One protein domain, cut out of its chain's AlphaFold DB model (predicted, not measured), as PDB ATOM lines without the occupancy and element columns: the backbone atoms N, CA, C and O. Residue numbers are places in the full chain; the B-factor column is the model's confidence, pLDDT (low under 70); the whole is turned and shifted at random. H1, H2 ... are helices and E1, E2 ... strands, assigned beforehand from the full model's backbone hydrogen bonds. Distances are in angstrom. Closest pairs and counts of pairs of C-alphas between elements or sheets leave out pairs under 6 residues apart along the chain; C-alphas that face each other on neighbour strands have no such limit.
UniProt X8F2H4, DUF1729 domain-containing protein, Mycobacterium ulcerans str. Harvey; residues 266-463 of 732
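This is residues 266 to 463 of the 732 residues of the protein "DUF1729 domain-containing protein" of Mycobacterium ulcerans str. Harvey (UniProt X8F2H4). Two lobes lie one after the other along the longest axis: in the smaller, H1 stands between the strand hairpin E1 E2 and H3, with H10 packed on another side of H1; in the larger, H4, H5 and H7 make a three-helix bundle, with H9 beside H5. Two long links, residues 317 to 331 and 433 to 448, join the lobes. The printed part has 198 residues, with two antiparallel strands, E1 and E2, followed by eleven named helices, H1 to H11; the class is mostly helix. It is compact, with a radius of gyration of the C-alphas of 18.2 A and spans of 59 by 41 by 25 A.

E1, residues 270 to 274, begins at C-alpha 270 (135.540, 174.541, 69.523); it and E2, residues 280 to 284, are each 13.5 A long. H1, residues 287 to 298, is 17.1 A long; H2 is residues 302 to 307 and H3 residues 309 to 316. H4, residues 332 to 344, is 18.2 A long. H5, residues 363 to 380, is the longest helix at 25.7 A, from C-alpha 363 (144.820, 143.657, 55.516). H6 is residues 395 to 398, H7 residues 401 to 411 with 15.6 A, and H8 residues 413 to 416. H9, residues 424 to 432, is 12.4 A long, H10 is residues 449 to 454, and H11, residues 459 to 462, ends at C-alpha 462 (139.187, 155.734, 69.529).

E1 and E2, a hairpin, stand at 146 degrees, with N 271 and O 283 at 2.7 A, within hydrogen-bond range. The closest C-alphas of E1 and H1, Ser 273 and Gln 293, are 6.0 A apart. H1 and H3 touch at Cys 291 and Ala 315, C-alphas 5.4 A apart, at a shallow tilt of 30 degrees, opposite ways. H1, with residues 292 to 296 alone, touches H10; the closest C-alphas, Leu 295 and Arg 450, are 5.4 A apart. H2 is close to H1 but not clearly touching, with the C-alphas of Val 298 and Ala 304 5.6 A apart. H4 and H5, a helical hairpin, touch at a shallow tilt of 5 degrees, opposite ways; the closest C-alphas, Tyr 332 and Ala 376, are 6.7 A apart. H4 and H7 touch at Val 340 and Pro 401, C-alphas 6.9 A apart. H8 touches H4, residues 332 to 334 alone; the C-alphas of Ala 415 and Tyr 332 are 5.0 A apart. H9 only just touches H5, residues 368 to 372 alone, with 3 pairs of C-alphas within 8 A, the closest Arg 368 and Leu 431 at 6.8 A. H6 and H7 only just touch, only at the corner, with 3 such pairs, the closest Leu 397 and Thr 404 at 6.3 A. H11 touches no helix. Every O i to N i+4 pair is within hydrogen-bond range in H2, H3, H4, H5, H7, H9 and H10; in H1 it is 7 of 8, and H6, H8 and H11 are too short for such a pair.

The two C-alphas farthest apart, Gly 268 and Gly 386, are 63.4 A apart. The printed part has no cut. The links H3 to H4, H4 to H5, H5 to H6 and H9 to H10 are long. The mean pLDDT of the printed part is 94.8, and no printed residue is under 70.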
ATOM      1  N   ALA A 266     137.861 179.567  65.583       95.86
ATOM      2  CA  ALA A 266     137.721 178.863  66.849       95.86
ATOM      3  C   ALA A 266     137.194 179.794  67.952       95.86
ATOM      4  O   ALA A 266     137.560 180.971  68.012       95.86
ATOM      5  N   GLN A 267     136.333 179.265  68.820       96.03
ATOM      6  CA  GLN A 267     135.764 179.942  69.985       96.03
ATOM      7  C   GLN A 267     135.293 178.901  71.014       96.03
ATOM      8  O   GLN A 267     134.736 177.870  70.650       96.03
ATOM      9  N   GLY A 268     135.506 179.154  72.310       94.56
ATOM     10  CA  GLY A 268     135.012 178.267  73.380       94.56
ATOM     11  C   GLY A 268     135.636 176.862  73.395       94.56
ATOM     12  O   GLY A 268     134.997 175.914  73.839       94.56
ATOM     13  N   GLY A 269     136.860 176.706  72.878       97.12
ATOM     14  CA  GLY A 269     137.510 175.396  72.722       97.12
ATOM     15  C   GLY A 269     136.977 174.568  71.547       97.12
ATOM     16  O   GLY A 269     137.342 173.409  71.402       97.12
ATOM     17  N   MET A 270     136.134 175.160  70.702       98.00
ATOM     18  CA  MET A 270     135.540 174.541  69.523       98.00
ATOM     19  C   MET A 270     135.959 175.301  68.265       98.00
ATOM     20  O   MET A 270     136.216 176.502  68.316       98.00
ATOM     21  N   ALA A 271     135.999 174.615  67.131       96.69
ATOM     22  CA  ALA A 271     136.381 175.149  65.836       96.69
ATOM     23  C   ALA A 271     135.427 174.667  64.737       96.69
ATOM     24  O   ALA A 271     134.912 173.551  64.793       96.69
ATOM     25  N   SER A 272     135.224 175.502  63.718       95.19
ATOM     26  CA  SER A 272     134.584 175.106  62.457       95.19
ATOM     27  C   SER A 272     135.650 175.056  61.361       95.19
ATOM     28  O   SER A 272     136.438 175.993  61.196       95.19
ATOM     29  N   SER A 273     135.715 173.941  60.640       92.39
ATOM     30  CA  SER A 273     136.694 173.675  59.576       92.39
ATOM     31  C   SER A 273     136.039 172.894  58.433       92.39
ATOM     32  O   SER A 273     134.835 172.653  58.485       92.39
ATOM     33  N   ARG A 274     136.789 172.481  57.399       91.29
ATOM     34  CA  ARG A 274     136.229 171.671  56.302       91.29
ATOM     35  C   ARG A 274     136.716 170.225  56.321       91.29
ATOM     36  O   ARG A 274     137.895 169.919  56.518       91.29
ATOM     37  N   SER A 275     135.779 169.326  56.039       87.49
ATOM     38  CA  SER A 275     136.011 167.892  55.860       87.49
ATOM     39  C   SER A 275     136.684 167.567  54.517       87.49
ATOM     40  O   SER A 275     136.854 168.424  53.647       87.49
ATOM     41  N   GLN A 276     137.021 166.288  54.301       80.31
ATOM     42  CA  GLN A 276     137.571 165.793  53.029       80.31
ATOM     43  C   GLN A 276     136.691 166.143  51.814       80.31
ATOM     44  O   GLN A 276     137.213 166.386  50.727       80.31
ATOM     45  N   LEU A 277     135.367 166.162  51.999       75.28
ATOM     46  CA  LEU A 277     134.386 166.442  50.947       75.28
ATOM     47  C   LEU A 277     134.120 167.945  50.763       75.28
ATOM     48  O   LEU A 277     133.309 168.327  49.927       75.28
ATOM     49  N   GLY A 278     134.791 168.803  51.536       81.37
ATOM     50  CA  GLY A 278     134.610 170.253  51.498       81.37
ATOM     51  C   GLY A 278     133.408 170.772  52.289       81.37
ATOM     52  O   GLY A 278     133.249 171.983  52.360       81.37
ATOM     53  N   ALA A 279     132.607 169.890  52.895       87.56
ATOM     54  CA  ALA A 279     131.534 170.266  53.813       87.56
ATOM     55  C   ALA A 279     132.095 170.671  55.183       87.56
ATOM     56  O   ALA A 279     133.087 170.081  55.628       87.56
ATOM     57  N   ASP A 280     131.446 171.635  55.832       92.42
ATOM     58  CA  ASP A 280     131.856 172.148  57.136       92.42
ATOM     59  C   ASP A 280     131.696 171.087  58.240       92.42
ATOM     60  O   ASP A 280     130.792 170.245  58.195       92.42
ATOM     61  N   ILE A 281     132.615 171.091  59.207       94.65
ATOM     62  CA  ILE A 281     132.696 170.126  60.306       94.65
ATOM     63  C   ILE A 281     133.125 170.818  61.603       94.65
ATOM     64  O   ILE A 281     134.071 171.615  61.615       94.65
ATOM     65  N   HIS A 282     132.426 170.505  62.696       96.91
ATOM     66  CA  HIS A 282     132.784 170.973  64.032       96.91
ATOM     67  C   HIS A 282     133.839 170.067  64.655       96.91
ATOM     68  O   HIS A 282     133.696 168.845  64.640       96.91
ATOM     69  N   GLU A 283     134.878 170.678  65.224       97.57
ATOM     70  CA  GLU A 283     135.998 169.994  65.873       97.57
ATOM     71  C   GLU A 283     136.376 170.686  67.192       97.57
ATOM     72  O   GLU A 283     136.123 171.878  67.359       97.57
ATOM     73  N   ILE A 284     137.011 169.977  68.126       98.26
ATOM     74  CA  ILE A 284     137.688 170.617  69.270       98.26
ATOM     75  C   ILE A 284     138.893 171.429  68.758       98.26
ATOM     76  O   ILE A 284     139.623 170.968  67.880       98.26
ATOM     77  N   ASP A 285     139.123 172.631  69.299       97.98
ATOM     78  CA  ASP A 285     140.303 173.464  68.998       97.98
ATOM     79  C   ASP A 285     141.568 172.916  69.690       97.98
ATOM     80  O   ASP A 285     141.887 173.268  70.826       97.98
ATOM     81  N   ASN A 286     142.292 172.049  68.985       98.13
ATOM     82  CA  ASN A 286     143.533 171.395  69.400       98.13
ATOM     83  C   ASN A 286     144.562 171.433  68.247       98.13
ATOM     84  O   ASN A 286     144.339 172.076  67.214       98.13
ATOM     85  N   SER A 287     145.716 170.773  68.390       98.25
ATOM     86  CA  SER A 287     146.713 170.736  67.306       98.25
ATOM     87  C   SER A 287     146.163 170.152  65.994       98.25
ATOM     88  O   SER A 287     146.532 170.634  64.917       98.25
ATOM     89  N   ALA A 288     145.258 169.167  66.051       97.70
ATOM     90  CA  ALA A 288     144.667 168.553  64.862       97.70
ATOM     91  C   ALA A 288     143.771 169.512  64.062       97.70
ATOM     92  O   ALA A 288     143.945 169.631  62.845       97.70
ATOM     93  N   SER A 289     142.853 170.227  64.718       96.71
ATOM     94  CA  SER A 289     141.962 171.171  64.024       96.71
ATOM     95  C   SER A 289     142.705 172.405  63.513       96.71
ATOM     96  O   SER A 289     142.422 172.866  62.407       96.71
ATOM     97  N   ARG A 290     143.735 172.880  64.226       97.45
ATOM     98  CA  ARG A 290     144.626 173.952  63.737       97.45
ATOM     99  C   ARG A 290     145.411 173.532  62.499       97.45
ATOM    100  O   ARG A 290     145.554 174.322  61.569       97.45
ATOM    101  N   CYS A 291     145.882 172.283  62.450       97.48
ATOM    102  CA  CYS A 291     146.471 171.731  61.230       97.48
ATOM    103  C   CYS A 291     145.427 171.669  60.101       97.48
ATOM    104  O   CYS A 291     145.704 172.107  58.988       97.48
ATOM    105  N   GLY A 292     144.205 171.216  60.393       95.62
ATOM    106  CA  GLY A 292     143.095 171.220  59.439       95.62
ATOM    107  C   GLY A 292     142.793 172.606  58.852       95.62
ATOM    108  O   GLY A 292     142.665 172.730  57.635       95.62
ATOM    109  N   GLN A 293     142.749 173.644  59.692       94.20
ATOM    110  CA  GLN A 293     142.543 175.038  59.281       94.20
ATOM    111  C   GLN A 293     143.689 175.564  58.412       94.20
ATOM    112  O   GLN A 293     143.438 176.126  57.349       94.20
ATOM    113  N   LEU A 294     144.942 175.309  58.804       96.15
ATOM    114  CA  LEU A 294     146.111 175.642  57.986       96.15
ATOM    115  C   LEU A 294     146.008 175.018  56.586       96.15
ATOM    116  O   LEU A 294     146.247 175.680  55.578       96.15
ATOM    117  N   LEU A 295     145.622 173.743  56.513       95.33
ATOM    118  CA  LEU A 295     145.448 173.051  55.238       95.33
ATOM    119  C   LEU A 295     144.272 173.603  54.431       95.33
ATOM    120  O   LEU A 295     144.329 173.602  53.205       95.33
ATOM    121  N   ASP A 296     143.222 174.090  55.088       92.63
ATOM    122  CA  ASP A 296     142.113 174.766  54.423       92.63
ATOM    123  C   ASP A 296     142.530 176.083  53.751       92.63
ATOM    124  O   ASP A 296     141.960 176.423  52.714       92.63
ATOM    125  N   GLU A 297     143.527 176.793  54.280       93.13
ATOM    126  CA  GLU A 297     144.034 178.040  53.688       93.13
ATOM    127  C   GLU A 297     144.834 177.814  52.397       93.13
ATOM    128  O   GLU A 297     144.810 178.666  51.512       93.13
ATOM    129  N   VAL A 298     145.536 176.681  52.283       93.45
ATOM    130  CA  VAL A 298     146.477 176.407  51.175       93.45
ATOM    131  C   VAL A 298     145.965 175.375  50.164       93.45
ATOM    132  O   VAL A 298     146.519 175.244  49.074       93.45
ATOM    133  N   ALA A 299     144.928 174.602  50.505       86.81
ATOM    134  CA  ALA A 299     144.443 173.513  49.660       86.81
ATOM    135  C   ALA A 299     144.049 173.989  48.253       86.81
ATOM    136  O   ALA A 299     143.277 174.931  48.090       86.81
ATOM    137  N   GLY A 300     144.511 173.260  47.234       90.20
ATOM    138  CA  GLY A 300     144.251 173.581  45.830       90.20
ATOM    139  C   GLY A 300     145.208 174.605  45.212       90.20
ATOM    140  O   GLY A 300     145.204 174.733  43.987       90.20
ATOM    141  N   ASP A 301     146.059 175.263  46.005       95.15
ATOM    142  CA  ASP A 301     147.072 176.211  45.538       95.15
ATOM    143  C   ASP A 301     148.479 175.614  45.706       95.15
ATOM    144  O   ASP A 301     149.015 175.500  46.808       95.15
ATOM    145  N   ALA A 302     149.075 175.178  44.594       95.50
ATOM    146  CA  ALA A 302     150.384 174.532  44.612       95.50
ATOM    147  C   ALA A 302     151.512 175.482  45.052       95.50
ATOM    148  O   ALA A 302     152.460 175.025  45.693       95.50
ATOM    149  N   ASP A 303     151.399 176.774  44.736       96.58
ATOM    150  CA  ASP A 303     152.421 177.764  45.070       96.58
ATOM    151  C   ASP A 303     152.349 178.101  46.564       96.58
ATOM    152  O   ASP A 303     153.373 178.072  47.249       96.58
ATOM    153  N   ALA A 304     151.138 178.291  47.106       97.14
ATOM    154  CA  ALA A 304     150.940 178.513  48.541       97.14
ATOM    155  C   ALA A 304     151.396 177.308  49.389       97.14
ATOM    156  O   ALA A 304     152.003 177.484  50.449       97.14
ATOM    157  N   VAL A 305     151.147 176.079  48.915       97.31
ATOM    158  CA  VAL A 305     151.645 174.853  49.565       97.31
ATOM    159  C   VAL A 305     153.175 174.802  49.558       97.31
ATOM    160  O   VAL A 305     153.773 174.426  50.565       97.31
ATOM    161  N   ALA A 306     153.818 175.186  48.450       96.51
ATOM    162  CA  ALA A 306     155.274 175.217  48.357       96.51
ATOM    163  C   ALA A 306     155.889 176.295  49.265       96.51
ATOM    164  O   ALA A 306     156.877 176.021  49.946       96.51
ATOM    165  N   GLU A 307     155.293 177.490  49.318       97.89
ATOM    166  CA  GLU A 307     155.754 178.603  50.156       97.89
ATOM    167  C   GLU A 307     155.655 178.280  51.655       97.89
ATOM    168  O   GLU A 307     156.569 178.587  52.420       97.89
ATOM    169  N   ARG A 308     154.577 177.605  52.076       97.64
ATOM    170  CA  ARG A 308     154.314 177.260  53.486       97.64
ATOM    171  C   ARG A 308     154.680 175.819  53.846       97.64
ATOM    172  O   ARG A 308     154.252 175.311  54.882       97.64
ATOM    173  N   ARG A 309     155.485 175.142  53.021       97.92
ATOM    174  CA  ARG A 309     155.801 173.711  53.164       97.92
ATOM    175  C   ARG A 309     156.283 173.329  54.566       97.92
ATOM    176  O   ARG A 309     155.780 172.368  55.146       97.92
ATOM    177  N   ASP A 310     157.235 174.075  55.118       98.23
ATOM    178  CA  ASP A 310     157.833 173.752  56.420       98.23
ATOM    179  C   ASP A 310     156.858 173.987  57.582       98.23
ATOM    180  O   ASP A 310     156.843 173.226  58.554       98.23
ATOM    181  N   GLU A 311     155.998 175.003  57.466       98.39
ATOM    182  CA  GLU A 311     154.914 175.265  58.418       98.39
ATOM    183  C   GLU A 311     153.910 174.107  58.416       98.39
ATOM    184  O   GLU A 311     153.565 173.590  59.481       98.39
ATOM    185  N   ILE A 312     153.515 173.647  57.223       98.39
ATOM    186  CA  ILE A 312     152.625 172.498  57.044       98.39
ATOM    187  C   ILE A 312     153.234 171.257  57.696       98.39
ATOM    188  O   ILE A 312     152.594 170.650  58.548       98.39
ATOM    189  N   ILE A 313     154.481 170.903  57.368       98.41
ATOM    190  CA  ILE A 313     155.153 169.722  57.937       98.41
ATOM    191  C   ILE A 313     155.235 169.816  59.466       98.41
ATOM    192  O   ILE A 313     154.950 168.839  60.163       98.41
ATOM    193  N   THR A 314     155.566 170.996  59.998       98.52
ATOM    194  CA  THR A 314     155.635 171.235  61.447       98.52
ATOM    195  C   THR A 314     154.272 171.071  62.119       98.52
ATOM    196  O   THR A 314     154.193 170.496  63.206       98.52
ATOM    197  N   ALA A 315     153.194 171.554  61.494       98.44
ATOM    198  CA  ALA A 315     151.838 171.367  61.997       98.44
ATOM    199  C   ALA A 315     151.428 169.890  61.946       98.44
ATOM    200  O   ALA A 315     150.926 169.360  62.934       98.44
ATOM    201  N   MET A 316     151.719 169.206  60.835       98.27
ATOM    202  CA  MET A 316     151.389 167.796  60.649       98.27
ATOM    203  C   MET A 316     152.049 166.893  61.698       98.27
ATOM    204  O   MET A 316     151.414 165.982  62.232       98.27
ATOM    205  N   ALA A 317     153.316 167.163  62.025       98.00
ATOM    206  CA  ALA A 317     154.092 166.395  62.998       98.00
ATOM    207  C   ALA A 317     153.505 166.410  64.423       98.00
ATOM    208  O   ALA A 317     153.840 165.544  65.226       98.00
ATOM    209  N   LYS A 318     152.624 167.366  64.745       98.19
ATOM    210  CA  LYS A 318     151.946 167.461  66.051       98.19
ATOM    211  C   LYS A 318     150.671 166.628  66.147       98.19
ATOM    212  O   LYS A 318     149.973 166.707  67.148       98.19
ATOM    213  N   THR A 319     150.334 165.861  65.121       98.18
ATOM    214  CA  THR A 319     149.048 165.161  65.042       98.18
ATOM    215  C   THR A 319     149.243 163.666  64.789       98.18
ATOM    216  O   THR A 319     150.359 163.196  64.566       98.18
ATOM    217  N   ALA A 320     148.139 162.926  64.741       96.84
ATOM    218  CA  ALA A 320     148.128 161.500  64.464       96.84
ATOM    219  C   ALA A 320     148.493 161.117  63.013       96.84
ATOM    220  O   ALA A 320     148.709 159.934  62.747       96.84
ATOM    221  N   LYS A 321     148.567 162.080  62.077       97.24
ATOM    222  CA  LYS A 321     148.773 161.830  60.635       97.24
ATOM    223  C   LYS A 321     150.019 162.507  60.040       97.24
ATOM    224  O   LYS A 321     149.919 163.143  59.001       97.24
ATOM    225  N   PRO A 322     151.221 162.361  60.610       97.99
ATOM    226  CA  PRO A 322     152.395 163.127  60.182       97.99
ATOM    227  C   PRO A 322     152.747 162.968  58.688       97.99
ATOM    228  O   PRO A 322     152.388 161.987  58.029       97.99
ATOM    229  N   TYR A 323     153.517 163.926  58.159       98.44
ATOM    230  CA  TYR A 323     154.180 163.755  56.866       98.44
ATOM    231  C   TYR A 323     155.127 162.549  56.927       98.44
ATOM    232  O   TYR A 323     155.835 162.339  57.919       98.44
ATOM    233  N   PHE A 324     155.133 161.747  55.863       98.28
ATOM    234  CA  PHE A 324     155.963 160.549  55.787       98.28
ATOM    235  C   PHE A 324     157.457 160.902  55.856       98.28
ATOM    236  O   PHE A 324     158.216 160.225  56.548       98.28
ATOM    237  N   GLY A 325     157.840 162.003  55.205       97.29
ATOM    238  CA  GLY A 325     159.213 162.469  55.018       97.29
ATOM    239  C   GLY A 325     159.559 162.553  53.533       97.29
ATOM    240  O   GLY A 325     158.779 162.126  52.682       97.29
ATOM    241  N   ASP A 326     160.726 163.102  53.207       97.08
ATOM    242  CA  ASP A 326     161.174 163.217  51.818       97.08
ATOM    243  C   ASP A 326     161.664 161.873  51.280       97.08
ATOM    244  O   ASP A 326     162.824 161.496  51.398       97.08
ATOM    245  N   ILE A 327     160.719 161.132  50.694       96.16
ATOM    246  CA  ILE A 327     160.882 159.738  50.253       96.16
ATOM    247  C   ILE A 327     162.065 159.564  49.290       96.16
ATOM    248  O   ILE A 327     162.719 158.526  49.314       96.16
ATOM    249  N   ALA A 328     162.345 160.565  48.450       95.81
ATOM    250  CA  ALA A 328     163.443 160.517  47.484       95.81
ATOM    251  C   ALA A 328     164.829 160.455  48.151       95.81
ATOM    252  O   ALA A 328     165.765 159.931  47.552       95.81
ATOM    253  N   ASP A 329     164.945 160.949  49.387       96.90
ATOM    254  CA  ASP A 329     166.203 160.990  50.130       96.90
ATOM    255  C   ASP A 329     166.377 159.783  51.067       96.90
ATOM    256  O   ASP A 329     167.471 159.562  51.593       96.90
ATOM    257  N   MET A 330     165.321 158.984  51.260       98.36
ATOM    258  CA  MET A 330     165.329 157.807  52.128       98.36
ATOM    259  C   MET A 330     166.025 156.616  51.473       98.36
ATOM    260  O   MET A 330     165.887 156.367  50.274       98.36
ATOM    261  N   THR A 331     166.703 155.809  52.284       98.55
ATOM    262  CA  THR A 331     167.122 154.460  51.875       98.55
ATOM    263  C   THR A 331     165.948 153.483  51.906       98.55
ATOM    264  O   THR A 331     164.930 153.743  52.555       98.55
ATOM    265  N   TYR A 332     166.062 152.337  51.223       98.64
ATOM    266  CA  TYR A 332     165.007 151.308  51.262       98.64
ATOM    267  C   TYR A 332     164.707 150.859  52.693       98.64
ATOM    268  O   TYR A 332     163.541 150.681  53.047       98.64
ATOM    269  N   LEU A 333     165.742 150.718  53.528       98.52
ATOM    270  CA  LEU A 333     165.580 150.373  54.936       98.52
ATOM    271  C   LEU A 333     164.778 151.443  55.688       98.52
ATOM    272  O   LEU A 333     163.795 151.106  56.347       98.52
ATOM    273  N   GLN A 334     165.154 152.720  55.550       98.50
ATOM    274  CA  GLN A 334     164.449 153.833  56.198       98.50
ATOM    275  C   GLN A 334     162.987 153.919  55.749       98.50
ATOM    276  O   GLN A 334     162.099 154.097  56.580       98.50
ATOM    277  N   TRP A 335     162.723 153.738  54.454       98.57
ATOM    278  CA  TRP A 335     161.375 153.756  53.887       98.57
ATOM    279  C   TRP A 335     160.478 152.650  54.464       98.57
ATOM    280  O   TRP A 335     159.350 152.917  54.881       98.57
ATOM    281  N   LEU A 336     160.987 151.416  54.554       98.53
ATOM    282  CA  LEU A 336     160.249 150.287  55.129       98.53
ATOM    283  C   LEU A 336     160.030 150.450  56.638       98.53
ATOM    284  O   LEU A 336     158.924 150.214  57.127       98.53
ATOM    285  N   GLN A 337     161.057 150.889  57.372       98.16
ATOM    286  CA  GLN A 337     160.959 151.140  58.812       98.16
ATOM    287  C   GLN A 337     159.957 152.255  59.122       98.16
ATOM    288  O   GLN A 337     159.121 152.085  60.008       98.16
ATOM    289  N   ARG A 338     159.977 153.351  58.354       98.17
ATOM    290  CA  ARG A 338     159.040 154.469  58.517       98.17
ATOM    291  C   ARG A 338     157.595 154.054  58.250       98.17
ATOM    292  O   ARG A 338     156.690 154.493  58.955       98.17
ATOM    293  N   TYR A 339     157.363 153.183  57.265       98.41
ATOM    294  CA  TYR A 339     156.029 152.637  57.017       98.41
ATOM    295  C   TYR A 339     155.514 151.822  58.210       98.41
ATOM    296  O   TYR A 339     154.384 152.031  58.649       98.41
ATOM    297  N   VAL A 340     156.347 150.933  58.758       97.48
ATOM    298  CA  VAL A 340     156.004 150.121  59.936       97.48
ATOM    299  C   VAL A 340     155.752 151.003  61.160       97.48
ATOM    300  O   VAL A 340     154.739 150.821  61.832       97.48
ATOM    301  N   GLU A 341     156.610 151.997  61.403       96.75
ATOM    302  CA  GLU A 341     156.454 152.969  62.492       96.75
ATOM    303  C   GLU A 341     155.091 153.678  62.430       96.75
ATOM    304  O   GLU A 341     154.389 153.753  63.432       96.75
ATOM    305  N   LEU A 342     154.678 154.159  61.253       96.81
ATOM    306  CA  LEU A 342     153.442 154.939  61.109       96.81
ATOM    307  C   LEU A 342     152.168 154.085  61.013       96.81
ATOM    308  O   LEU A 342     151.079 154.552  61.369       96.81
ATOM    309  N   ALA A 343     152.278 152.856  60.504       95.36
ATOM    310  CA  ALA A 343     151.155 151.928  60.421       95.36
ATOM    311  C   ALA A 343     150.864 151.285  61.788       95.36
ATOM    312  O   ALA A 343     149.719 151.304  62.246       95.36
ATOM    313  N   ILE A 344     151.899 150.760  62.449       93.69
ATOM    314  CA  ILE A 344     151.778 149.909  63.643       93.69
ATOM    315  C   ILE A 344     152.108 150.682  64.925       93.69
ATOM    316  O   ILE A 344     151.431 150.510  65.941       93.69
ATOM    317  N   GLY A 345     153.111 151.563  64.891       90.80
ATOM    318  CA  GLY A 345     153.617 152.241  66.084       90.80
ATOM    319  C   GLY A 345     154.276 151.263  67.055       90.80
ATOM    320  O   GLY A 345     155.014 150.367  66.649       90.80
ATOM    321  N   GLU A 346     153.988 151.414  68.347       88.54
ATOM    322  CA  GLU A 346     154.518 150.545  69.410       88.54
ATOM    323  C   GLU A 346     153.717 149.237  69.590       88.54
ATOM    324  O   GLU A 346     153.983 148.474  70.515       88.54
ATOM    325  N   GLY A 347     152.725 148.966  68.729       84.43
ATOM    326  CA  GLY A 347     151.858 147.783  68.842       84.43
ATOM    327  C   GLY A 347     150.839 147.866  69.985       84.43
ATOM    328  O   GLY A 347     150.343 146.845  70.449       84.43
ATOM    329  N   ASN A 348     150.535 149.079  70.450       88.92
ATOM    330  CA  ASN A 348     149.626 149.382  71.558       88.92
ATOM    331  C   ASN A 348     148.281 149.978  71.097       88.92
ATOM    332  O   ASN A 348     147.585 150.602  71.897       88.92
ATOM    333  N   SER A 349     147.931 149.816  69.815       91.66
ATOM    334  CA  SER A 349     146.663 150.319  69.283       91.66
ATOM    335  C   SER A 349     145.475 149.614  69.940       91.66
ATOM    336  O   SER A 349     145.499 148.399  70.137       91.66
ATOM    337  N   THR A 350     144.434 150.380  70.266       90.46
ATOM    338  CA  THR A 350     143.163 149.845  70.791       90.46
ATOM    339  C   THR A 350     142.062 149.772  69.736       90.46
ATOM    340  O   THR A 350     140.944 149.375  70.060       90.46
ATOM    341  N   ALA A 351     142.355 150.180  68.500       87.47
ATOM    342  CA  ALA A 351     141.418 150.110  67.387       87.47
ATOM    343  C   ALA A 351     141.294 148.679  66.836       87.47
ATOM    344  O   ALA A 351     142.096 147.795  67.149       87.47
ATOM    345  N   ASP A 352     140.290 148.463  65.985       82.47
ATOM    346  CA  ASP A 352     140.098 147.186  65.300       82.47
ATOM    347  C   ASP A 352     141.329 146.811  64.465       82.47
ATOM    348  O   ASP A 352     141.839 147.605  63.672       82.47
ATOM    349  N   THR A 353     141.785 145.572  64.640       87.22
ATOM    350  CA  THR A 353     142.878 144.978  63.864       87.22
ATOM    351  C   THR A 353     142.323 144.091  62.757       87.22
ATOM    352  O   THR A 353     141.183 143.638  62.825       87.22
ATOM    353  N   ALA A 354     143.134 143.831  61.730       84.50
ATOM    354  CA  ALA A 354     142.747 143.017  60.578       84.50
ATOM    355  C   ALA A 354     142.318 141.594  60.976       84.50
ATOM    356  O   ALA A 354     141.438 141.005  60.359       84.50
ATOM    357  N   ALA A 355     142.944 141.050  62.020       84.93
ATOM    358  CA  ALA A 355     142.589 139.778  62.622       84.93
ATOM    359  C   ALA A 355     143.048 139.753  64.090       84.93
ATOM    360  O   ALA A 355     144.018 140.439  64.431       84.93
ATOM    361  N   PRO A 356     142.431 138.926  64.955       83.85
ATOM    362  CA  PRO A 356     142.885 138.748  66.330       83.85
ATOM    363  C   PRO A 356     144.384 138.423  66.407       83.85
ATOM    364  O   PRO A 356     144.841 137.404  65.891       83.85
ATOM    365  N   GLY A 357     145.148 139.294  67.070       86.13
ATOM    366  CA  GLY A 357     146.598 139.152  67.240       86.13
ATOM    367  C   GLY A 357     147.456 139.715  66.101       86.13
ATOM    368  O   GLY A 357     148.679 139.706  66.231       86.13
ATOM    369  N   SER A 358     146.859 140.231  65.023       91.87
ATOM    370  CA  SER A 358     147.600 140.950  63.981       91.87
ATOM    371  C   SER A 358     147.978 142.358  64.461       91.87
ATOM    372  O   SER A 358     147.129 143.050  65.027       91.87
ATOM    373  N   PRO A 359     149.212 142.841  64.215       93.54
ATOM    374  CA  PRO A 359     149.570 144.230  64.492       93.54
ATOM    375  C   PRO A 359     149.015 145.208  63.441       93.54
ATOM    376  O   PRO A 359     149.096 146.424  63.622       93.54
ATOM    377  N   TRP A 360     148.490 144.707  62.320       95.14
ATOM    378  CA  TRP A 360     147.980 145.527  61.229       95.14
ATOM    379  C   TRP A 360     146.519 145.911  61.476       95.14
ATOM    380  O   TRP A 360     145.679 145.047  61.697       95.14
ATOM    381  N   LEU A 361     146.183 147.200  61.353       92.27
ATOM    382  CA  LEU A 361     144.785 147.659  61.451       92.27
ATOM    383  C   LEU A 361     143.923 147.277  60.243       92.27
ATOM    384  O   LEU A 361     142.702 147.351  60.296       92.27
ATOM    385  N   ALA A 362     144.545 146.911  59.125       91.47
ATOM    386  CA  ALA A 362     143.841 146.441  57.943       91.47
ATOM    387  C   ALA A 362     144.736 145.524  57.117       91.47
ATOM    388  O   ALA A 362     145.925 145.812  56.952       91.47
ATOM    389  N   ASP A 363     144.134 144.512  56.490       91.28
ATOM    390  CA  ASP A 363     144.820 143.657  55.516       91.28
ATOM    391  C   ASP A 363     145.479 144.501  54.423       91.28
ATOM    392  O   ASP A 363     146.653 144.333  54.116       91.28
ATOM    393  N   THR A 364     144.780 145.533  53.940       93.21
ATOM    394  CA  THR A 364     145.328 146.448  52.926       93.21
ATOM    395  C   THR A 364     146.611 147.166  53.359       93.21
ATOM    396  O   THR A 364     147.411 147.543  52.506       93.21
ATOM    397  N   TRP A 365     146.855 147.366  54.659       96.17
ATOM    398  CA  TRP A 365     148.113 147.949  55.133       96.17
ATOM    399  C   TRP A 365     149.250 146.924  55.127       96.17
ATOM    400  O   TRP A 365     150.364 147.276  54.724       96.17
ATOM    401  N   ARG A 366     148.962 145.669  55.494       95.83
ATOM    402  CA  ARG A 366     149.901 144.546  55.365       95.83
ATOM    403  C   ARG A 366     150.245 144.282  53.898       95.83
ATOM    404  O   ARG A 366     151.417 144.165  53.551       95.83
ATOM    405  N   ASP A 367     149.251 144.277  53.018       94.86
ATOM    406  CA  ASP A 367     149.435 144.003  51.589       94.86
ATOM    407  C   ASP A 367     150.237 145.116  50.896       94.86
ATOM    408  O   ASP A 367     151.070 144.854  50.023       94.86
ATOM    409  N   ARG A 368     150.042 146.380  51.303       97.26
ATOM    410  CA  ARG A 368     150.902 147.491  50.863       97.26
ATOM    411  C   ARG A 368     152.345 147.278  51.320       97.26
ATOM    412  O   ARG A 368     153.249 147.424  50.503       97.26
ATOM    413  N   PHE A 369     152.573 146.873  52.572       97.70
ATOM    414  CA  PHE A 369     153.917 146.551  53.063       97.70
ATOM    415  C   PHE A 369     154.567 145.410  52.273       97.70
ATOM    416  O   PHE A 369     155.725 145.517  51.873       97.70
ATOM    417  N   GLN A 370     153.812 144.355  51.959       97.38
ATOM    418  CA  GLN A 370     154.285 143.258  51.117       97.38
ATOM    419  C   GLN A 370     154.724 143.748  49.731       97.38
ATOM    420  O   GLN A 370     155.812 143.406  49.268       97.38
ATOM    421  N   GLN A 371     153.920 144.593  49.080       97.20
ATOM    422  CA  GLN A 371     154.274 145.169  47.780       97.20
ATOM    423  C   GLN A 371     155.513 146.071  47.859       97.20
ATOM    424  O   GLN A 371     156.308 146.111  46.918       97.20
ATOM    425  N   MET A 372     155.705 146.773  48.979       98.16
ATOM    426  CA  MET A 372     156.917 147.552  49.235       98.16
ATOM    427  C   MET A 372     158.154 146.653  49.358       98.16
ATOM    428  O   MET A 372     159.174 146.931  48.725       98.16
ATOM    429  N   LEU A 373     158.052 145.547  50.099       98.10
ATOM    430  CA  LEU A 373     159.122 144.555  50.237       98.10
ATOM    431  C   LEU A 373     159.482 143.918  48.891       98.10
ATOM    432  O   LEU A 373     160.649 143.903  48.511       98.10
ATOM    433  N   GLN A 374     158.485 143.469  48.129       96.93
ATOM    434  CA  GLN A 374     158.694 142.875  46.804       96.93
ATOM    435  C   GLN A 374     159.307 143.875  45.817       96.93
ATOM    436  O   GLN A 374     160.147 143.502  44.996       96.93
ATOM    437  N   ARG A 375     158.935 145.161  45.904       97.31
ATOM    438  CA  ARG A 375     159.582 146.214  45.114       97.31
ATOM    439  C   ARG A 375     161.052 146.373  45.497       97.31
ATOM    440  O   ARG A 375     161.874 146.511  44.595       97.31
ATOM    441  N   ALA A 376     161.375 146.340  46.791       97.62
ATOM    442  CA  ALA A 376     162.754 146.408  47.263       97.62
ATOM    443  C   ALA A 376     163.576 145.208  46.763       97.62
ATOM    444  O   ALA A 376     164.658 145.411  46.221       97.62
ATOM    445  N   GLU A 377     163.042 143.982  46.836       96.67
ATOM    446  CA  GLU A 377     163.702 142.795  46.269       96.67
ATOM    447  C   GLU A 377     163.949 142.952  44.768       96.67
ATOM    448  O   GLU A 377     165.076 142.792  44.304       96.67
ATOM    449  N   ALA A 378     162.916 143.325  44.007       96.14
ATOM    450  CA  ALA A 378     163.012 143.472  42.558       96.14
ATOM    451  C   ALA A 378     164.000 144.565  42.123       96.14
ATOM    452  O   ALA A 378     164.496 144.529  41.001       96.14
ATOM    453  N   ARG A 379     164.254 145.557  42.982       96.49
ATOM    454  CA  ARG A 379     165.141 146.680  42.684       96.49
ATOM    455  C   ARG A 379     166.580 146.452  43.133       96.49
ATOM    456  O   ARG A 379     167.492 146.907  42.451       96.49
ATOM    457  N   LEU A 380     166.770 145.811  44.284       97.10
ATOM    458  CA  LEU A 380     168.087 145.581  44.885       97.10
ATOM    459  C   LEU A 380     168.738 144.288  44.384       97.10
ATOM    460  O   LEU A 380     169.947 144.113  44.530       97.10
ATOM    461  N   HIS A 381     167.966 143.375  43.793       96.72
ATOM    462  CA  HIS A 381     168.538 142.193  43.171       96.72
ATOM    463  C   HIS A 381     169.347 142.581  41.918       96.72
ATOM    464  O   HIS A 381     168.854 143.332  41.082       96.72
ATOM    465  N   PRO A 382     170.552 142.023  41.708       94.51
ATOM    466  CA  PRO A 382     171.426 142.396  40.589       94.51
ATOM    467  C   PRO A 382     170.945 141.922  39.202       94.51
ATOM    468  O   PRO A 382     171.680 142.049  38.228       94.51
ATOM    469  N   GLN A 383     169.764 141.304  39.103       94.30
ATOM    470  CA  GLN A 383     169.227 140.798  37.837       94.30
ATOM    471  C   GLN A 383     168.135 141.735  37.329       94.30
ATOM    472  O   GLN A 383     167.145 141.947  38.019       94.30
ATOM    473  N   ASP A 384     168.278 142.196  36.088       91.60
ATOM    474  CA  ASP A 384     167.307 143.088  35.439       91.60
ATOM    475  C   ASP A 384     166.223 142.337  34.641       91.60
ATOM    476  O   ASP A 384     165.328 142.950  34.056       91.60
ATOM    477  N   PHE A 385     166.314 141.006  34.549       93.41
ATOM    478  CA  PHE A 385     165.414 140.175  33.750       93.41
ATOM    479  C   PHE A 385     165.160 138.810  34.392       93.41
ATOM    480  O   PHE A 385     166.009 138.259  35.088       93.41
ATOM    481  N   GLY A 386     164.004 138.231  34.064       93.10
ATOM    482  CA  GLY A 386     163.554 136.949  34.603       93.10
ATOM    483  C   GLY A 386     162.782 137.084  35.922       93.10
ATOM    484  O   GLY A 386     162.699 138.172  36.490       93.10
ATOM    485  N   PRO A 387     162.151 135.994  36.389       92.68
ATOM    486  CA  PRO A 387     161.487 135.975  37.684       92.68
ATOM    487  C   PRO A 387     162.524 135.988  38.812       92.68
ATOM    488  O   PRO A 387     163.437 135.164  38.829       92.68
ATOM    489  N   ILE A 388     162.347 136.896  39.770       90.05
ATOM    490  CA  ILE A 388     163.108 136.926  41.021       90.05
ATOM    491  C   ILE A 388     162.264 136.218  42.082       90.05
ATOM    492  O   ILE A 388     161.093 136.544  42.270       90.05
ATOM    493  N   GLU A 389     162.842 135.224  42.754       90.84
ATOM    494  CA  GLU A 389     162.173 134.518  43.849       90.84
ATOM    495  C   GLU A 389     162.029 135.443  45.064       90.84
ATOM    496  O   GLU A 389     163.032 135.911  45.611       90.84
ATOM    497  N   THR A 390     160.787 135.684  45.483       92.34
ATOM    498  CA  THR A 390     160.477 136.532  46.639       92.34
ATOM    499  C   THR A 390     160.564 135.755  47.946       92.34
ATOM    500  O   THR A 390     160.030 134.650  48.059       92.34
ATOM    501  N   ALA A 391     161.190 136.348  48.964       90.76
ATOM    502  CA  ALA A 391     161.172 135.804  50.321       90.76
ATOM    503  C   ALA A 391     159.829 136.035  51.049       90.76
ATOM    504  O   ALA A 391     159.606 135.467  52.116       90.76
ATOM    505  N   PHE A 392     158.929 136.851  50.488       93.05
ATOM    506  CA  PHE A 392     157.742 137.380  51.175       93.05
ATOM    507  C   PHE A 392     156.427 136.848  50.588       93.05
ATOM    508  O   PHE A 392     155.443 137.581  50.486       93.05
ATOM    509  N   ALA A 393     156.415 135.582  50.162       88.03
ATOM    510  CA  ALA A 393     155.209 134.913  49.668       88.03
ATOM    511  C   ALA A 393     154.284 134.419  50.796       88.03
ATOM    512  O   ALA A 393     153.085 134.284  50.571       88.03
ATOM    513  N   ASP A 394     154.830 134.145  51.985       88.21
ATOM    514  CA  ASP A 394     154.075 133.653  53.142       88.21
ATOM    515  C   ASP A 394     153.468 134.819  53.950       88.21
ATOM    516  O   ASP A 394     154.224 135.621  54.514       88.21
ATOM    517  N   PRO A 395     152.128 134.919  54.060       86.51
ATOM    518  CA  PRO A 395     151.471 135.938  54.874       86.51
ATOM    519  C   PRO A 395     151.875 135.905  56.353       86.51
ATOM    520  O   PRO A 395     151.928 136.959  56.983       86.51
ATOM    521  N   ALA A 396     152.211 134.733  56.908       90.19
ATOM    522  CA  ALA A 396     152.553 134.603  58.326       90.19
ATOM    523  C   ALA A 396     153.829 135.376  58.703       90.19
ATOM    524  O   ALA A 396     153.956 135.868  59.828       90.19
ATOM    525  N   LEU A 397     154.765 135.531  57.758       91.99
ATOM    526  CA  LEU A 397     155.977 136.321  57.969       91.99
ATOM    527  C   LEU A 397     155.640 137.807  58.162       91.99
ATOM    528  O   LEU A 397     156.207 138.460  59.036       91.99
ATOM    529  N   LEU A 398     154.667 138.316  57.398       94.45
ATOM    530  CA  LEU A 398     154.273 139.728  57.384       94.45
ATOM    531  C   LEU A 398     153.621 140.189  58.693       94.45
ATOM    532  O   LEU A 398     153.612 141.385  58.979       94.45
ATOM    533  N   GLU A 399     153.123 139.264  59.513       94.87
ATOM    534  CA  GLU A 399     152.629 139.562  60.863       94.87
ATOM    535  C   GLU A 399     153.771 139.950  61.829       94.87
ATOM    536  O   GLU A 399     153.526 140.505  62.896       94.87
ATOM    537  N   ASN A 400     155.037 139.723  61.445       94.86
ATOM    538  CA  ASN A 400     156.231 140.102  62.204       94.86
ATOM    539  C   ASN A 400     157.097 141.092  61.395       94.86
ATOM    540  O   ASN A 400     158.157 140.718  60.875       94.86
ATOM    541  N   PRO A 401     156.698 142.373  61.282       95.57
ATOM    542  CA  PRO A 401     157.339 143.346  60.390       95.57
ATOM    543  C   PRO A 401     158.827 143.561  60.700       95.57
ATOM    544  O   PRO A 401     159.642 143.628  59.783       95.57
ATOM    545  N   THR A 402     159.215 143.588  61.977       94.80
ATOM    546  CA  THR A 402     160.622 143.740  62.387       94.80
ATOM    547  C   THR A 402     161.488 142.581  61.896       94.80
ATOM    548  O   THR A 402     162.576 142.799  61.364       94.80
ATOM    549  N   GLN A 403     160.999 141.342  62.027       95.40
ATOM    550  CA  GLN A 403     161.709 140.157  61.532       95.40
ATOM    551  C   GLN A 403     161.732 140.129  60.002       95.40
ATOM    552  O   GLN A 403     162.745 139.775  59.405       95.40
ATOM    553  N   THR A 404     160.645 140.571  59.370       96.97
ATOM    554  CA  THR A 404     160.526 140.674  57.912       96.97
ATOM    555  C   THR A 404     161.555 141.645  57.326       96.97
ATOM    556  O   THR A 404     162.258 141.300  56.375       96.97
ATOM    557  N   ILE A 405     161.717 142.831  57.927       97.68
ATOM    558  CA  ILE A 405     162.740 143.809  57.521       97.68
ATOM    559  C   ILE A 405     164.148 143.241  57.736       97.68
ATOM    560  O   ILE A 405     165.003 143.379  56.861       97.68
ATOM    561  N   ALA A 406     164.394 142.563  58.861       96.66
ATOM    562  CA  ALA A 406     165.687 141.930  59.121       96.66
ATOM    563  C   ALA A 406     166.020 140.834  58.088       96.66
ATOM    564  O   ALA A 406     167.165 140.733  57.650       96.66
ATOM    565  N   ALA A 407     165.024 140.055  57.654       95.90
ATOM    566  CA  ALA A 407     165.186 139.046  56.610       95.90
ATOM    567  C   ALA A 407     165.522 139.670  55.244       95.90
ATOM    568  O   ALA A 407     166.405 139.162  54.549       95.90
ATOM    569  N   LEU A 408     164.885 140.795  54.884       97.24
ATOM    570  CA  LEU A 408     165.251 141.556  53.684       97.24
ATOM    571  C   LEU A 408     166.712 142.016  53.761       97.24
ATOM    572  O   LEU A 408     167.475 141.784  52.825       97.24
ATOM    573  N   LEU A 409     167.105 142.635  54.878       97.37
ATOM    574  CA  LEU A 409     168.440 143.210  55.054       97.37
ATOM    575  C   LEU A 409     169.543 142.142  55.046       97.37
ATOM    576  O   LEU A 409     170.623 142.375  54.512       97.37
ATOM    577  N   ALA A 410     169.262 140.948  55.575       96.63
ATOM    578  CA  ALA A 410     170.192 139.822  55.519       96.63
ATOM    579  C   ALA A 410     170.493 139.372  54.076       96.63
ATOM    580  O   ALA A 410     171.596 138.901  53.800       96.63
ATOM    581  N   ARG A 411     169.525 139.513  53.159       96.08
ATOM    582  CA  ARG A 411     169.677 139.144  51.743       96.08
ATOM    583  C   ARG A 411     170.183 140.298  50.877       96.08
ATOM    584  O   ARG A 411     170.968 140.056  49.964       96.08
ATOM    585  N   TYR A 412     169.765 141.526  51.176       97.40
ATOM    586  CA  TYR A 412     170.131 142.741  50.447       97.40
ATOM    587  C   TYR A 412     170.672 143.811  51.415       97.40
ATOM    588  O   TYR A 412     169.956 144.765  51.731       97.40
ATOM    589  N   PRO A 413     171.932 143.693  51.881       97.73
ATOM    590  CA  PRO A 413     172.534 144.664  52.804       97.73
ATOM    591  C   PRO A 413     172.554 146.094  52.249       97.73
ATOM    592  O   PRO A 413     172.428 147.062  52.994       97.73
ATOM    593  N   ASP A 414     172.631 146.227  50.922       97.07
ATOM    594  CA  ASP A 414     172.607 147.507  50.213       97.07
ATOM    595  C   ASP A 414     171.329 148.323  50.488       97.07
ATOM    596  O   ASP A 414     171.353 149.545  50.355       97.07
ATOM    597  N   ALA A 415     170.239 147.696  50.954       98.07
ATOM    598  CA  ALA A 415     169.017 148.388  51.372       98.07
ATOM    599  C   ALA A 415     169.258 149.470  52.444       98.07
ATOM    600  O   ALA A 415     168.481 150.422  52.539       98.07
ATOM    601  N   GLU A 416     170.313 149.327  53.253       98.04
ATOM    602  CA  GLU A 416     170.684 150.289  54.296       98.04
ATOM    603  C   GLU A 416     171.292 151.576  53.728       98.04
ATOM    604  O   GLU A 416     171.131 152.638  54.329       98.04
ATOM    605  N   THR A 417     171.961 151.504  52.574       97.90
ATOM    606  CA  THR A 417     172.768 152.613  52.031       97.90
ATOM    607  C   THR A 417     172.247 153.160  50.705       97.90
ATOM    608  O   THR A 417     172.436 154.340  50.415       97.90
ATOM    609  N   VAL A 418     171.573 152.335  49.902       97.59
ATOM    610  CA  VAL A 418     171.026 152.735  48.605       97.59
ATOM    611  C   VAL A 418     169.728 153.510  48.813       97.59
ATOM    612  O   VAL A 418     168.777 153.015  49.424       97.59
ATOM    613  N   GLN A 419     169.691 154.734  48.282       97.71
ATOM    614  CA  GLN A 419     168.495 155.575  48.259       97.71
ATOM    615  C   GLN A 419     167.413 155.004  47.340       97.71
ATOM    616  O   GLN A 419     167.698 154.276  46.380       97.71
ATOM    617  N   LEU A 420     166.159 155.356  47.622       97.63
ATOM    618  CA  LEU A 420     165.027 154.951  46.806       97.63
ATOM    619  C   LEU A 420     165.223 155.403  45.354       97.63
ATOM    620  O   LEU A 420     165.619 156.533  45.067       97.63
ATOM    621  N   HIS A 421     164.927 154.516  44.409       98.20
ATOM    622  CA  HIS A 421     165.059 154.851  43.000       98.20
ATOM    623  C   HIS A 421     164.029 155.942  42.646       98.20
ATOM    624  O   HIS A 421     162.875 155.835  43.072       98.20
ATOM    625  N   PRO A 422     164.354 156.948  41.809       97.83
ATOM    626  CA  PRO A 422     163.417 158.030  41.484       97.83
ATOM    627  C   PRO A 422     162.063 157.559  40.926       97.83
ATOM    628  O   PRO A 422     161.039 158.199  41.143       97.83
ATOM    629  N   ALA A 423     162.035 156.414  40.232       97.85
ATOM    630  CA  ALA A 423     160.798 155.799  39.731       97.85
ATOM    631  C   ALA A 423     159.967 155.069  40.806       97.85
ATOM    632  O   ALA A 423     158.787 154.807  40.582       97.85
ATOM    633  N   ASP A 424     160.550 154.755  41.964       98.32
ATOM    634  CA  ASP A 424     159.845 154.086  43.061       98.32
ATOM    635  C   ASP A 424     159.085 155.085  43.956       98.32
ATOM    636  O   ASP A 424     158.107 154.711  44.604       98.32
ATOM    637  N   VAL A 425     159.428 156.379  43.897       97.78
ATOM    638  CA  VAL A 425     158.668 157.464  44.544       97.78
ATOM    639  C   VAL A 425     157.218 157.539  44.028       97.78
ATOM    640  O   VAL A 425     156.295 157.376  44.829       97.78
ATOM    641  N   PRO A 426     156.943 157.714  42.714       97.54
ATOM    642  CA  PRO A 426     155.567 157.718  42.213       97.54
ATOM    643  C   PRO A 426     154.872 156.356  42.367       97.54
ATOM    644  O   PRO A 426     153.647 156.320  42.508       97.54
ATOM    645  N   PHE A 427     155.621 155.245  42.381       98.32
ATOM    646  CA  PHE A 427     155.070 153.930  42.721       98.32
ATOM    647  C   PHE A 427     154.489 153.927  44.140       98.32
ATOM    648  O   PHE A 427     153.327 153.560  44.300       98.32
ATOM    649  N   PHE A 428     155.239 154.394  45.141       98.26
ATOM    650  CA  PHE A 428     154.756 154.466  46.522       98.26
ATOM    651  C   PHE A 428     153.542 155.391  46.656       98.26
ATOM    652  O   PHE A 428     152.534 155.005  47.244       98.26
ATOM    653  N   VAL A 429     153.577 156.573  46.032       97.40
ATOM    654  CA  VAL A 429     152.429 157.495  46.046       97.40
ATOM    655  C   VAL A 429     151.189 156.849  45.425       97.40
ATOM    656  O   VAL A 429     150.084 157.024  45.933       97.40
ATOM    657  N   THR A 430     151.356 156.078  44.348       97.28
ATOM    658  CA  THR A 430     150.257 155.328  43.716       97.28
ATOM    659  C   THR A 430     149.758 154.202  44.621       97.28
ATOM    660  O   THR A 430     148.550 154.017  44.749       97.28
ATOM    661  N   LEU A 431     150.667 153.503  45.306       97.61
ATOM    662  CA  LEU A 431     150.342 152.460  46.275       97.61
ATOM    663  C   LEU A 431     149.524 153.011  47.456       97.61
ATOM    664  O   LEU A 431     148.564 152.382  47.888       97.61
ATOM    665  N   CYS A 432     149.821 154.222  47.933       97.03
ATOM    666  CA  CYS A 432     149.026 154.890  48.970       97.03
ATOM    667  C   CYS A 432     147.607 155.275  48.509       97.03
ATOM    668  O   CYS A 432     146.749 155.522  49.356       97.03
ATOM    669  N   LYS A 433     147.348 155.334  47.192       94.02
ATOM    670  CA  LYS A 433     146.024 155.623  46.605       94.02
ATOM    671  C   LYS A 433     145.187 154.369  46.348       94.02
ATOM    672  O   LYS A 433     144.038 154.509  45.928       94.02
ATOM    673  N   THR A 434     145.733 153.164  46.536       91.56
ATOM    674  CA  THR A 434     144.975 151.933  46.282       91.56
ATOM    675  C   THR A 434     143.778 151.826  47.222       91.56
ATOM    676  O   THR A 434     143.843 152.241  48.383       91.56
ATOM    677  N   LEU A 435     142.686 151.259  46.702       85.68
ATOM    678  CA  LEU A 435     141.447 151.045  47.446       85.68
ATOM    679  C   LEU A 435     141.705 150.196  48.703       85.68
ATOM    680  O   LEU A 435     142.555 149.307  48.691       85.68
ATOM    681  N   GLY A 436     140.981 150.488  49.780       87.00
ATOM    682  CA  GLY A 436     141.172 149.884  51.096       87.00
ATOM    683  C   GLY A 436     141.142 150.940  52.193       87.00
ATOM    684  O   GLY A 436     140.681 152.061  51.964       87.00
ATOM    685  N   LYS A 437     141.689 150.614  53.369       91.33
ATOM    686  CA  LYS A 437     141.811 151.587  54.459       91.33
ATOM    687  C   LYS A 437     142.832 152.665  54.062       91.33
ATOM    688  O   LYS A 437     143.966 152.303  53.716       91.33
ATOM    689  N   PRO A 438     142.494 153.968  54.067       93.78
ATOM    690  CA  PRO A 438     143.451 155.022  53.737       93.78
ATOM    691  C   PRO A 438     144.704 154.975  54.616       93.78
ATOM    692  O   PRO A 438     144.680 154.466  55.737       93.78
ATOM    693  N   VAL A 439     145.827 155.465  54.088       95.85
ATOM    694  CA  VAL A 439     147.094 155.489  54.831       95.85
ATOM    695  C   VAL A 439     147.023 156.442  56.025       95.85
ATOM    696  O   VAL A 439     146.311 157.453  56.014       95.85
ATOM    697  N   ASN A 440     147.794 156.121  57.059       96.44
ATOM    698  CA  ASN A 440     147.808 156.843  58.326       96.44
ATOM    699  C   ASN A 440     148.865 157.967  58.391       96.44
ATOM    700  O   ASN A 440     149.374 158.322  59.447       96.44
ATOM    701  N   PHE A 441     149.233 158.500  57.234       97.82
ATOM    702  CA  PHE A 441     150.255 159.527  57.069       97.82
ATOM    703  C   PHE A 441     150.012 160.277  55.765       97.82
ATOM    704  O   PHE A 441     149.251 159.816  54.908       97.82
ATOM    705  N   VAL A 442     150.682 161.413  55.586       98.00
ATOM    706  CA  VAL A 442     150.678 162.124  54.304       98.00
ATOM    707  C   VAL A 442     151.911 161.732  53.492       98.00
ATOM    708  O   VAL A 442     153.025 162.017  53.931       98.00
ATOM    709  N   PRO A 443     151.755 161.085  52.319       97.62
ATOM    710  CA  PRO A 443     152.898 160.627  51.532       97.62
ATOM    711  C   PRO A 443     153.603 161.760  50.775       97.62
ATOM    712  O   PRO A 443     154.795 161.655  50.518       97.62
ATOM    713  N   VAL A 444     152.892 162.829  50.398       96.86
ATOM    714  CA  VAL A 444     153.426 163.957  49.614       96.86
ATOM    715  C   VAL A 444     152.809 165.282  50.056       96.86
ATOM    716  O   VAL A 444     151.625 165.333  50.382       96.86
ATOM    717  N   ILE A 445     153.603 166.355  50.030       96.96
ATOM    718  CA  ILE A 445     153.119 167.731  50.204       96.96
ATOM    719  C   ILE A 445     152.864 168.327  48.817       96.96
ATOM    720  O   ILE A 445     153.791 168.762  48.137       96.96
ATOM    721  N   ASP A 446     151.609 168.283  48.377       94.36
ATOM    722  CA  ASP A 446     151.165 168.777  47.073       94.36
ATOM    723  C   ASP A 446     149.831 169.539  47.181       94.36
ATOM    724  O   ASP A 446     149.286 169.738  48.266       94.36
ATOM    725  N   LYS A 447     149.269 169.967  46.047       93.36
ATOM    726  CA  LYS A 447     147.974 170.673  46.015       93.36
ATOM    727  C   LYS A 447     146.806 169.876  46.626       93.36
ATOM    728  O   LYS A 447     145.797 170.478  46.994       93.36
ATOM    729  N   ASP A 448     146.933 168.550  46.732       92.03
ATOM    730  CA  ASP A 448     145.930 167.639  47.291       92.03
ATOM    731  C   ASP A 448     146.176 167.354  48.791       92.03
ATOM    732  O   ASP A 448     145.493 166.513  49.382       92.03
ATOM    733  N   VAL A 449     147.106 168.067  49.441       93.94
ATOM    734  CA  VAL A 449     147.530 167.854  50.837       93.94
ATOM    735  C   VAL A 449     146.367 167.735  51.832       93.94
ATOM    736  O   VAL A 449     146.352 166.828  52.666       93.94
ATOM    737  N   ARG A 450     145.326 168.570  51.707       93.06
ATOM    738  CA  ARG A 450     144.135 168.494  52.573       93.06
ATOM    739  C   ARG A 450     143.375 167.185  52.395       93.06
ATOM    740  O   ARG A 450     142.891 166.621  53.372       93.06
ATOM    741  N   ARG A 451     143.256 166.696  51.158       92.24
ATOM    742  CA  ARG A 451     142.556 165.440  50.868       92.24
ATOM    743  C   ARG A 451     143.280 164.265  51.516       92.24
ATOM    744  O   ARG A 451     142.620 163.411  52.096       92.24
ATOM    745  N   TRP A 452     144.608 164.240  51.443       95.01
ATOM    746  CA  TRP A 452     145.420 163.227  52.118       95.01
ATOM    747  C   TRP A 452     145.248 163.263  53.635       95.01
ATOM    748  O   TRP A 452     145.034 162.223  54.262       95.01
ATOM    749  N   TRP A 453     145.287 164.468  54.201       96.67
ATOM    750  CA  TRP A 453     145.146 164.688  55.632       96.67
ATOM    751  C   TRP A 453     143.794 164.239  56.182       96.67
ATOM    752  O   TRP A 453     143.721 163.420  57.095       96.67
ATOM    753  N   ARG A 454     142.714 164.767  55.595       94.98
ATOM    754  CA  ARG A 454     141.334 164.588  56.062       94.98
ATOM    755  C   ARG A 454     140.750 163.215  55.739       94.98
ATOM    756  O   ARG A 454     139.677 162.889  56.233       94.98
ATOM    757  N   SER A 455     141.401 162.426  54.886       92.32
ATOM    758  CA  SER A 455     140.897 161.099  54.539       92.32
ATOM    759  C   SER A 455     140.992 160.156  55.731       92.32
ATOM    760  O   SER A 455     142.086 159.940  56.231       92.32
ATOM    761  N   ASP A 456     139.870 159.582  56.175       92.24
ATOM    762  CA  ASP A 456     139.821 158.610  57.285       92.24
ATOM    763  C   ASP A 456     140.551 159.098  58.560       92.24
ATOM    764  O   ASP A 456     141.465 158.455  59.086       92.24
ATOM    765  N   SER A 457     140.192 160.307  59.008       94.59
ATOM    766  CA  SER A 457     140.825 161.015  60.132       94.59
ATOM    767  C   SER A 457     140.026 160.970  61.441       94.59
ATOM    768  O   SER A 457     140.313 161.753  62.343       94.59
ATOM    769  N   LEU A 458     138.984 160.136  61.532       95.00
ATOM    770  CA  LEU A 458     138.064 160.121  62.681       95.00
ATOM    771  C   LEU A 458     138.314 158.967  63.658       95.00
ATOM    772  O   LEU A 458     138.040 159.097  64.848       95.00
ATOM    773  N   TRP A 459     138.828 157.834  63.178       95.99
ATOM    774  CA  TRP A 459     138.982 156.626  63.996       95.99
ATOM    775  C   TRP A 459     140.093 156.763  65.050       95.99
ATOM    776  O   TRP A 459     140.060 156.081  66.069       95.99
ATOM    777  N   GLN A 460     141.056 157.670  64.847       96.99
ATOM    778  CA  GLN A 460     142.177 157.885  65.765       96.99
ATOM    779  C   GLN A 460     141.723 158.380  67.148       96.99
ATOM    780  O   GLN A 460     142.420 158.143  68.126       96.99
ATOM    781  N   ALA A 461     140.544 159.006  67.262       97.75
ATOM    782  CA  ALA A 461     139.967 159.404  68.553       97.75
ATOM    783  C   ALA A 461     139.525 158.211  69.435       97.75
ATOM    784  O   ALA A 461     139.179 158.399  70.604       97.75
ATOM    785  N   HIS A 462     139.524 157.000  68.871       97.28
ATOM    786  CA  HIS A 462     139.187 155.734  69.529       97.28
ATOM    787  C   HIS A 462     140.422 154.831  69.711       97.28
ATOM    788  O   HIS A 462     140.316 153.695  70.174       97.28
ATOM    789  N   ASP A 463     141.609 155.331  69.362       95.87
ATOM    790  CA  ASP A 463     142.864 154.605  69.478       95.87
ATOM    791  C   ASP A 463     143.764 155.230  70.552       95.87
ATOM    792  O   ASP A 463     144.334 156.307  70.366       95.87
TER     793      ASP A 463